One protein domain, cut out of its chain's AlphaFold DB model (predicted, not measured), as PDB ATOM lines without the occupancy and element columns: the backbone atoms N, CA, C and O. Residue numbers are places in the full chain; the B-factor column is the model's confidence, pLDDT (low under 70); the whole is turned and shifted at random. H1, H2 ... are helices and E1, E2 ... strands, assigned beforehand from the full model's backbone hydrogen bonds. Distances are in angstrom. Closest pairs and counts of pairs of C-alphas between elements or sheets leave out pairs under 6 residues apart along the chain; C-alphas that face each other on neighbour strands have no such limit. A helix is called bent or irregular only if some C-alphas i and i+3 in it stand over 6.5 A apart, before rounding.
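What this domain is: This is residues 19 to 72 of the 201 residues of an uncharacterized protein of Stenotrophomonas sp. HMWF022 (UniProt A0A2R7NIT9). A narrow hairpin of two antiparallel strands, E1 and E2, has one helix, H1, packed beside it with residues 22 to 30, nearer to E2 than to E1. A long loop leads from the helix to the first strand, and its residues 35 to 40 stick out; after E2 the last residues fold back in a loop. The printed part has 54 residues with one named helix and two named strands, in the order H1, E1, E2; the sheet's order is E1 - E2, antiparallel. The class is mixed, helices and strands, though under half of the residues are in named elements. The whole is only just loose, close to compact, with a radius of gyration of the C-alphas of 12.3 A, and it is flat, spanning 37 by 27 by 15 A.

How they stand to each other: Begin with the hairpin of E1, residues 45 to 50, and E2, residues 58 to 63, whose N-to-C directions stand at 151 degrees. Look at C-alphas 47 and 61, which face each other at 4.6 A, and at 50 and 58, which face each other at 5.6 A. Across the pair, N 46 and O 62 are 2.8 A apart and N 60 and O 48 are also 2.8 A apart, within hydrogen-bond range. Now go to H1, residues 20 to 30: its closest C-alphas to E2 are those of Ala 26 and Cys 61, 6.3 A apart. Its closest C-alphas to E1 are those of Ala 30 and Val 45, 5.9 A apart. The centre of H1 is 10.1 A from that of E2 and 12.0 A from that of E1. In H1 every O i to N i+4 pair is within hydrogen-bond range.

Where its parts are: Find C-alpha 45 at (22.158, -51.846, 21.210); from there E1 runs 15.5 A to C-alpha 50 at (17.312, -46.721, 7.415). E2 returns from C-alpha 58 to C-alpha 63 at (19.579, -48.341, 22.711), 17.0 A on. For H1, start at C-alpha 20 at (36.300, -50.300, 12.664) and go 15.2 A to C-alpha 30; the helix is not bent.

The domain as a whole: The two C-alphas farthest apart are those of Gly 36 and Gly 56, at 37.8 A. The printed part has no cut from 19 to 72. H1 to E1 is a long link of 14 residues, 31 to 44, in which residues 35 to 40 stand free; E1 to E2 is a short link of 7 residues. In the B-factor column the mean pLDDT of the printed part is 80.9, and the model's confidence is low, under 70, at residues 65 to 70.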
ATOM      1  N   THR A  19      32.787 -50.668   9.316       85.88
ATOM      2  CA  THR A  19      34.170 -50.223   9.488       85.88
ATOM      3  C   THR A  19      34.538 -50.255  10.973       85.88
ATOM      4  O   THR A  19      33.678 -50.157  11.852       85.88
ATOM      5  N   ALA A  20      35.834 -50.341  11.278       82.81
ATOM      6  CA  ALA A  20      36.300 -50.300  12.664       82.81
ATOM      7  C   ALA A  20      35.841 -49.025  13.406       82.81
ATOM      8  O   ALA A  20      35.567 -49.085  14.601       82.81
ATOM      9  N   CYS A  21      35.701 -47.900  12.693       80.38
ATOM     10  CA  CYS A  21      35.208 -46.643  13.258       80.38
ATOM     11  C   CYS A  21      33.706 -46.713  13.579       80.38
ATOM     12  O   CYS A  21      33.306 -46.367  14.685       80.38
ATOM     13  N   GLN A  22      32.890 -47.263  12.677       86.62
ATOM     14  CA  GLN A  22      31.452 -47.464  12.916       86.62
ATOM     15  C   GLN A  22      31.176 -48.456  14.056       86.62
ATOM     16  O   GLN A  22      30.270 -48.252  14.861       86.62
ATOM     17  N   LEU A  23      31.974 -49.526  14.166       86.69
ATOM     18  CA  LEU A  23      31.891 -50.442  15.307       86.69
ATOM     19  C   LEU A  23      32.229 -49.719  16.619       86.69
ATOM     20  O   LEU A  23      31.578 -49.938  17.636       86.69
ATOM     21  N   HIS A  24      33.239 -48.853  16.597       83.62
ATOM     22  CA  HIS A  24      33.635 -48.075  17.765       83.62
ATOM     23  C   HIS A  24      32.542 -47.095  18.214       83.62
ATOM     24  O   HIS A  24      32.238 -47.021  19.401       83.62
ATOM     25  N   GLU A  25      31.900 -46.404  17.275       84.50
ATOM     26  CA  GLU A  25      30.752 -45.527  17.535       84.50
ATOM     27  C   GLU A  25      29.594 -46.261  18.214       84.50
ATOM     28  O   GLU A  25      29.063 -45.792  19.223       84.50
ATOM     29  N   ALA A  26      29.249 -47.449  17.713       85.25
ATOM     30  CA  ALA A  26      28.217 -48.280  18.319       85.25
ATOM     31  C   ALA A  26      28.582 -48.710  19.753       85.25
ATOM     32  O   ALA A  26      27.718 -48.751  20.626       85.25
ATOM     33  N   LEU A  27      29.862 -48.992  20.022       83.50
ATOM     34  CA  LEU A  27      30.341 -49.332  21.367       83.50
ATOM     35  C   LEU A  27      30.281 -48.145  22.335       83.50
ATOM     36  O   LEU A  27      29.968 -48.341  23.506       83.50
ATOM     37  N   LEU A  28      30.544 -46.924  21.866       79.81
ATOM     38  CA  LEU A  28      30.394 -45.722  22.691       79.81
ATOM     39  C   LEU A  28      28.933 -45.505  23.101       79.81
ATOM     40  O   LEU A  28      28.677 -45.177  24.258       79.81
ATOM     41  N   MET A  29      27.987 -45.756  22.190       78.38
ATOM     42  CA  MET A  29      26.552 -45.730  22.499       78.38
ATOM     43  C   MET A  29      26.130 -46.846  23.455       78.38
ATOM     44  O   MET A  29      25.306 -46.616  24.334       78.38
ATOM     45  N   ALA A  30      26.711 -48.041  23.310       79.81
ATOM     46  CA  ALA A  30      26.430 -49.178  24.186       79.81
ATOM     47  C   ALA A  30      26.847 -48.945  25.644       79.81
ATOM     48  O   ALA A  30      26.358 -49.629  26.541       79.81
ATOM     49  N   GLY A  31      27.748 -47.992  25.887       75.75
ATOM     50  CA  GLY A  31      28.231 -47.682  27.220       75.75
ATOM     51  C   GLY A  31      29.037 -48.829  27.836       75.75
ATOM     52  O   GLY A  31      29.745 -49.574  27.157       75.75
ATOM     53  N   THR A  32      28.986 -48.937  29.166       80.12
ATOM     54  CA  THR A  32      29.765 -49.944  29.900       80.12
ATOM     55  C   THR A  32      29.010 -51.274  29.940       80.12
ATOM     56  O   THR A  32      27.855 -51.286  30.358       80.12
ATOM     57  N   PRO A  33      29.641 -52.405  29.577       79.81
ATOM     58  CA  PRO A  33      28.985 -53.704  29.634       79.81
ATOM     59  C   PRO A  33      28.688 -54.118  31.079       79.81
ATOM     60  O   PRO A  33      29.567 -54.108  31.944       79.81
ATOM     61  N   GLU A  34      27.459 -54.559  31.324       81.44
ATOM     62  CA  GLU A  34      27.033 -55.069  32.624       81.44
ATOM     63  C   GLU A  34      27.416 -56.550  32.770       81.44
ATOM     64  O   GLU A  34      26.938 -57.432  32.048       81.44
ATOM     65  N   LEU A  35      28.316 -56.842  33.710       81.88
ATOM     66  CA  LEU A  35      28.774 -58.200  33.997       81.88
ATOM     67  C   LEU A  35      27.966 -58.792  35.160       81.88
ATOM     68  O   LEU A  35      27.831 -58.170  36.207       81.88
ATOM     69  N   GLY A  36      27.459 -60.017  34.993       83.88
ATOM     70  CA  GLY A  36      26.712 -60.737  36.037       83.88
ATOM     71  C   GLY A  36      25.191 -60.558  36.002       83.88
ATOM     72  O   GLY A  36      24.495 -61.211  36.772       83.88
ATOM     73  N   VAL A  37      24.673 -59.746  35.082       83.50
ATOM     74  CA  VAL A  37      23.235 -59.631  34.798       83.50
ATOM     75  C   VAL A  37      22.751 -60.758  33.862       83.50
ATOM     76  O   VAL A  37      23.514 -61.189  32.969       83.50
ATOM     77  N   PRO A  38      21.510 -61.264  34.043       87.50
ATOM     78  CA  PRO A  38      20.873 -62.187  33.104       87.50
ATOM     79  C   PRO A  38      20.881 -61.634  31.680       87.50
ATOM     80  O   PRO A  38      20.907 -60.428  31.471       87.50
ATOM     81  N   PHE A  39      20.906 -62.519  30.682       82.00
ATOM     82  CA  PHE A  39      21.043 -62.109  29.280       82.00
ATOM     83  C   PHE A  39      19.895 -61.208  28.798       82.00
ATOM     84  O   PHE A  39      20.126 -60.303  28.005       82.00
ATOM     85  N   GLU A  40      18.681 -61.464  29.277       81.62
ATOM     86  CA  GLU A  40      17.465 -60.726  28.916       81.62
ATOM     87  C   GLU A  40      17.378 -59.325  29.532       81.62
ATOM     88  O   GLU A  40      16.708 -58.472  28.963       81.62
ATOM     89  N   ASP A  41      18.114 -59.083  30.620       80.50
ATOM     90  CA  ASP A  41      18.109 -57.815  31.360       80.50
ATOM     91  C   ASP A  41      19.271 -56.887  30.967       80.50
ATOM     92  O   ASP A  41      19.388 -55.782  31.489       80.50
ATOM     93  N   ARG A  42      20.171 -57.330  30.080       82.75
ATOM     94  CA  ARG A  42      21.311 -56.504  29.652       82.75
ATOM     95  C   ARG A  42      20.826 -55.413  28.724       82.75
ATOM     96  O   ARG A  42      20.088 -55.711  27.791       82.75
ATOM     97  N   GLY A  43      21.359 -54.204  28.881       80.00
ATOM     98  CA  GLY A  43      21.164 -53.139  27.902       80.00
ATOM     99  C   GLY A  43      21.524 -53.604  26.487       80.00
ATOM    100  O   GLY A  43      22.586 -54.194  26.250       80.00
ATOM    101  N   ARG A  44      20.619 -53.367  25.535       83.62
ATOM    102  CA  ARG A  44      20.782 -53.789  24.142       83.62
ATOM    103  C   ARG A  44      21.013 -52.592  23.245       83.62
ATOM    104  O   ARG A  44      20.267 -51.619  23.288       83.62
ATOM    105  N   VAL A  45      21.978 -52.742  22.348       85.44
ATOM    106  CA  VAL A  45      22.158 -51.846  21.210       85.44
ATOM    107  C   VAL A  45      21.683 -52.538  19.947       85.44
ATOM    108  O   VAL A  45      22.066 -53.678  19.667       85.44
ATOM    109  N   ARG A  46      20.839 -51.850  19.181       86.62
ATOM    110  CA  ARG A  46      20.397 -52.293  17.863       86.62
ATOM    111  C   ARG A  46      21.070 -51.443  16.800       86.62
ATOM    112  O   ARG A  46      21.013 -50.220  16.846       86.62
ATOM    113  N   ILE A  47      21.644 -52.122  15.811       88.62
ATOM    114  CA  ILE A  47      22.150 -51.511  14.586       88.62
ATOM    115  C   ILE A  47      21.206 -51.890  13.450       88.62
ATOM    116  O   ILE A  47      20.843 -53.060  13.311       88.62
ATOM    117  N   PHE A  48      20.788 -50.909  12.658       87.38
ATOM    118  CA  PHE A  48      19.850 -51.118  11.560       87.38
ATOM    119  C   PHE A  48      20.093 -50.138  10.413       87.38
ATOM    120  O   PHE A  48      20.613 -49.047  10.610       87.38
ATOM    121  N   GLN A  49      19.710 -50.526   9.198       87.38
ATOM    122  CA  GLN A  49      19.729 -49.628   8.045       87.38
ATOM    123  C   GLN A  49      18.406 -48.864   7.954       87.38
ATOM    124  O   GLN A  49      17.337 -49.444   8.140       87.38
ATOM    125  N   SER A  50      18.477 -47.573   7.643       86.38
ATOM    126  CA  SER A  50      17.312 -46.721   7.415       86.38
ATOM    127  C   SER A  50      17.543 -45.818   6.212       86.38
ATOM    128  O   SER A  50      18.606 -45.221   6.082       86.38
ATOM    129  N   GLU A  51      16.530 -45.679   5.357       89.38
ATOM    130  CA  GLU A  51      16.543 -44.747   4.220       89.38
ATOM    131  C   GLU A  51      16.012 -43.352   4.596       89.38
ATOM    132  O   GLU A  51      16.175 -42.390   3.850       89.38
ATOM    133  N   THR A  52      15.359 -43.227   5.756       85.19
ATOM    134  CA  THR A  52      14.620 -42.020   6.166       85.19
ATOM    135  C   THR A  52      15.056 -41.497   7.531       85.19
ATOM    136  O   THR A  52      14.266 -40.870   8.237       85.19
ATOM    137  N   GLY A  53      16.285 -41.792   7.950       79.69
ATOM    138  CA  GLY A  53      16.802 -41.306   9.225       79.69
ATOM    139  C   GLY A  53      17.022 -39.789   9.230       79.69
ATOM    140  O   GLY A  53      17.195 -39.163   8.183       79.69
ATOM    141  N   HIS A  54      17.036 -39.189  10.423       75.94
ATOM    142  CA  HIS A  54      17.170 -37.737  10.607       75.94
ATOM    143  C   HIS A  54      18.418 -37.134   9.946       75.94
ATOM    144  O   HIS A  54      18.388 -35.977   9.533       75.94
ATOM    145  N   SER A  55      19.496 -37.915   9.834       81.25
ATOM    146  CA  SER A  55      20.772 -37.493   9.239       81.25
ATOM    147  C   SER A  55      20.963 -38.012   7.804       81.25
ATOM    148  O   SER A  55      22.065 -37.954   7.269       81.25
ATOM    149  N   GLY A  56      19.892 -38.502   7.166       84.81
ATOM    150  CA  GLY A  56      19.910 -39.089   5.823       84.81
ATOM    151  C   GLY A  56      19.904 -40.626   5.816       84.81
ATOM    152  O   GLY A  56      19.785 -41.253   6.870       84.81
ATOM    153  N   PRO A  57      19.985 -41.262   4.638       85.69
ATOM    154  CA  PRO A  57      20.021 -42.717   4.525       85.69
ATOM    155  C   PRO A  57      21.354 -43.284   5.039       85.69
ATOM    156  O   PRO A  57      22.415 -42.726   4.761       85.69
ATOM    157  N   GLY A  58      21.321 -44.403   5.765       87.88
ATOM    158  CA  GLY A  58      22.535 -45.042   6.273       87.88
ATOM    159  C   GLY A  58      22.315 -46.082   7.370       87.88
ATOM    160  O   GLY A  58      21.198 -46.556   7.591       87.88
ATOM    161  N   LEU A  59      23.409 -46.454   8.039       89.62
ATOM    162  CA  LEU A  59      23.413 -47.354   9.194       89.62
ATOM    163  C   LEU A  59      23.260 -46.555  10.480       89.62
ATOM    164  O   LEU A  59      24.019 -45.631  10.738       89.62
ATOM    165  N   TYR A  60      22.300 -46.952  11.294       87.25
ATOM    166  CA  TYR A  60      21.908 -46.282  12.517       87.25
ATOM    167  C   TYR A  60      22.071 -47.194  13.728       87.25
ATOM    168  O   TYR A  60      22.044 -48.419  13.601       87.25
ATOM    169  N   CYS A  61      22.227 -46.584  14.899       88.94
ATOM    170  CA  CYS A  61      22.427 -47.253  16.177       88.94
ATOM    171  C   CYS A  61      21.498 -46.657  17.246       88.94
ATOM    172  O   CYS A  61      21.453 -45.437  17.400       88.94
ATOM    173  N   GLU A  62      20.791 -47.507  17.996       87.19
ATOM    174  CA  GLU A  62      19.896 -47.116  19.098       87.19
ATOM    175  C   GLU A  62      20.047 -48.042  20.314       87.19
ATOM    176  O   GLU A  62      20.386 -49.221  20.167       87.19
ATOM    177  N   CYS A  63      19.739 -47.531  21.505       84.25
ATOM    178  CA  CYS A  63      19.579 -48.341  22.711       84.25
ATOM    179  C   CYS A  63      18.103 -48.743  22.858       84.25
ATOM    180  O   CYS A  63      17.225 -47.888  22.821       84.25
ATOM    181  N   VAL A  64      17.821 -50.040  22.995       78.19
ATOM    182  CA  VAL A  64      16.460 -50.596  22.826       78.19
ATOM    183  C   VAL A  64      15.547 -50.359  24.037       78.19
ATOM    184  O   VAL A  64      14.331 -50.320  23.871       78.19
ATOM    185  N   ASP A  65      16.115 -50.188  25.232       69.50
ATOM    186  CA  ASP A  65      15.377 -50.248  26.505       69.50
ATOM    187  C   ASP A  65      15.393 -48.918  27.291       69.50
ATOM    188  O   ASP A  65      15.105 -48.889  28.486       69.50
ATOM    189  N   VAL A  66      15.752 -47.808  26.639       62.06
ATOM    190  CA  VAL A  66      15.836 -46.476  27.264       62.06
ATOM    191  C   VAL A  66      14.657 -45.630  26.787       62.06
ATOM    192  O   VAL A  66      14.476 -45.457  25.587       62.06
ATOM    193  N   GLU A  67      13.850 -45.105  27.715       56.03
ATOM    194  CA  GLU A  67      12.655 -44.297  27.399       56.03
ATOM    195  C   GLU A  67      12.984 -42.940  26.731       56.03
ATOM    196  O   GLU A  67      12.084 -42.276  26.220       56.03
ATOM    197  N   GLU A  68      14.258 -42.532  26.703       53.53
ATOM    198  CA  GLU A  68      14.731 -41.301  26.058       53.53
ATOM    199  C   GLU A  68      15.526 -41.628  24.778       53.53
ATOM    200  O   GLU A  68      16.635 -42.167  24.818       53.53
ATOM    201  N   GLU A  69      14.910 -41.327  23.630       55.44
ATOM    202  CA  GLU A  69      15.355 -41.689  22.281       55.44
ATOM    203  C   GLU A  69      16.591 -40.904  21.819       55.44
ATOM    204  O   GLU A  69      16.589 -39.677  21.717       55.44
ATOM    205  N   GLY A  70      17.625 -41.637  21.409       66.50
ATOM    206  CA  GLY A  70      18.724 -41.103  20.619       66.50
ATOM    207  C   GLY A  70      19.205 -42.146  19.623       66.50
ATOM    208  O   GLY A  70      19.957 -43.048  19.981       66.50
ATOM    209  N   CYS A  71      18.767 -42.025  18.373       75.31
ATOM    210  CA  CYS A  71      19.301 -42.815  17.274       75.31
ATOM    211  C   CYS A  71      20.442 -42.032  16.610       75.31
ATOM    212  O   CYS A  71      20.230 -40.896  16.180       75.31
ATOM    213  N   ILE A  72      21.641 -42.612  16.523       83.00
ATOM    214  CA  ILE A  72      22.789 -41.970  15.864       83.00
ATOM    215  C   ILE A  72      23.087 -42.628  14.519       83.00
ATOM    216  O   ILE A  72      22.945 -43.843  14.374       83.00
TER     217      ILE A  72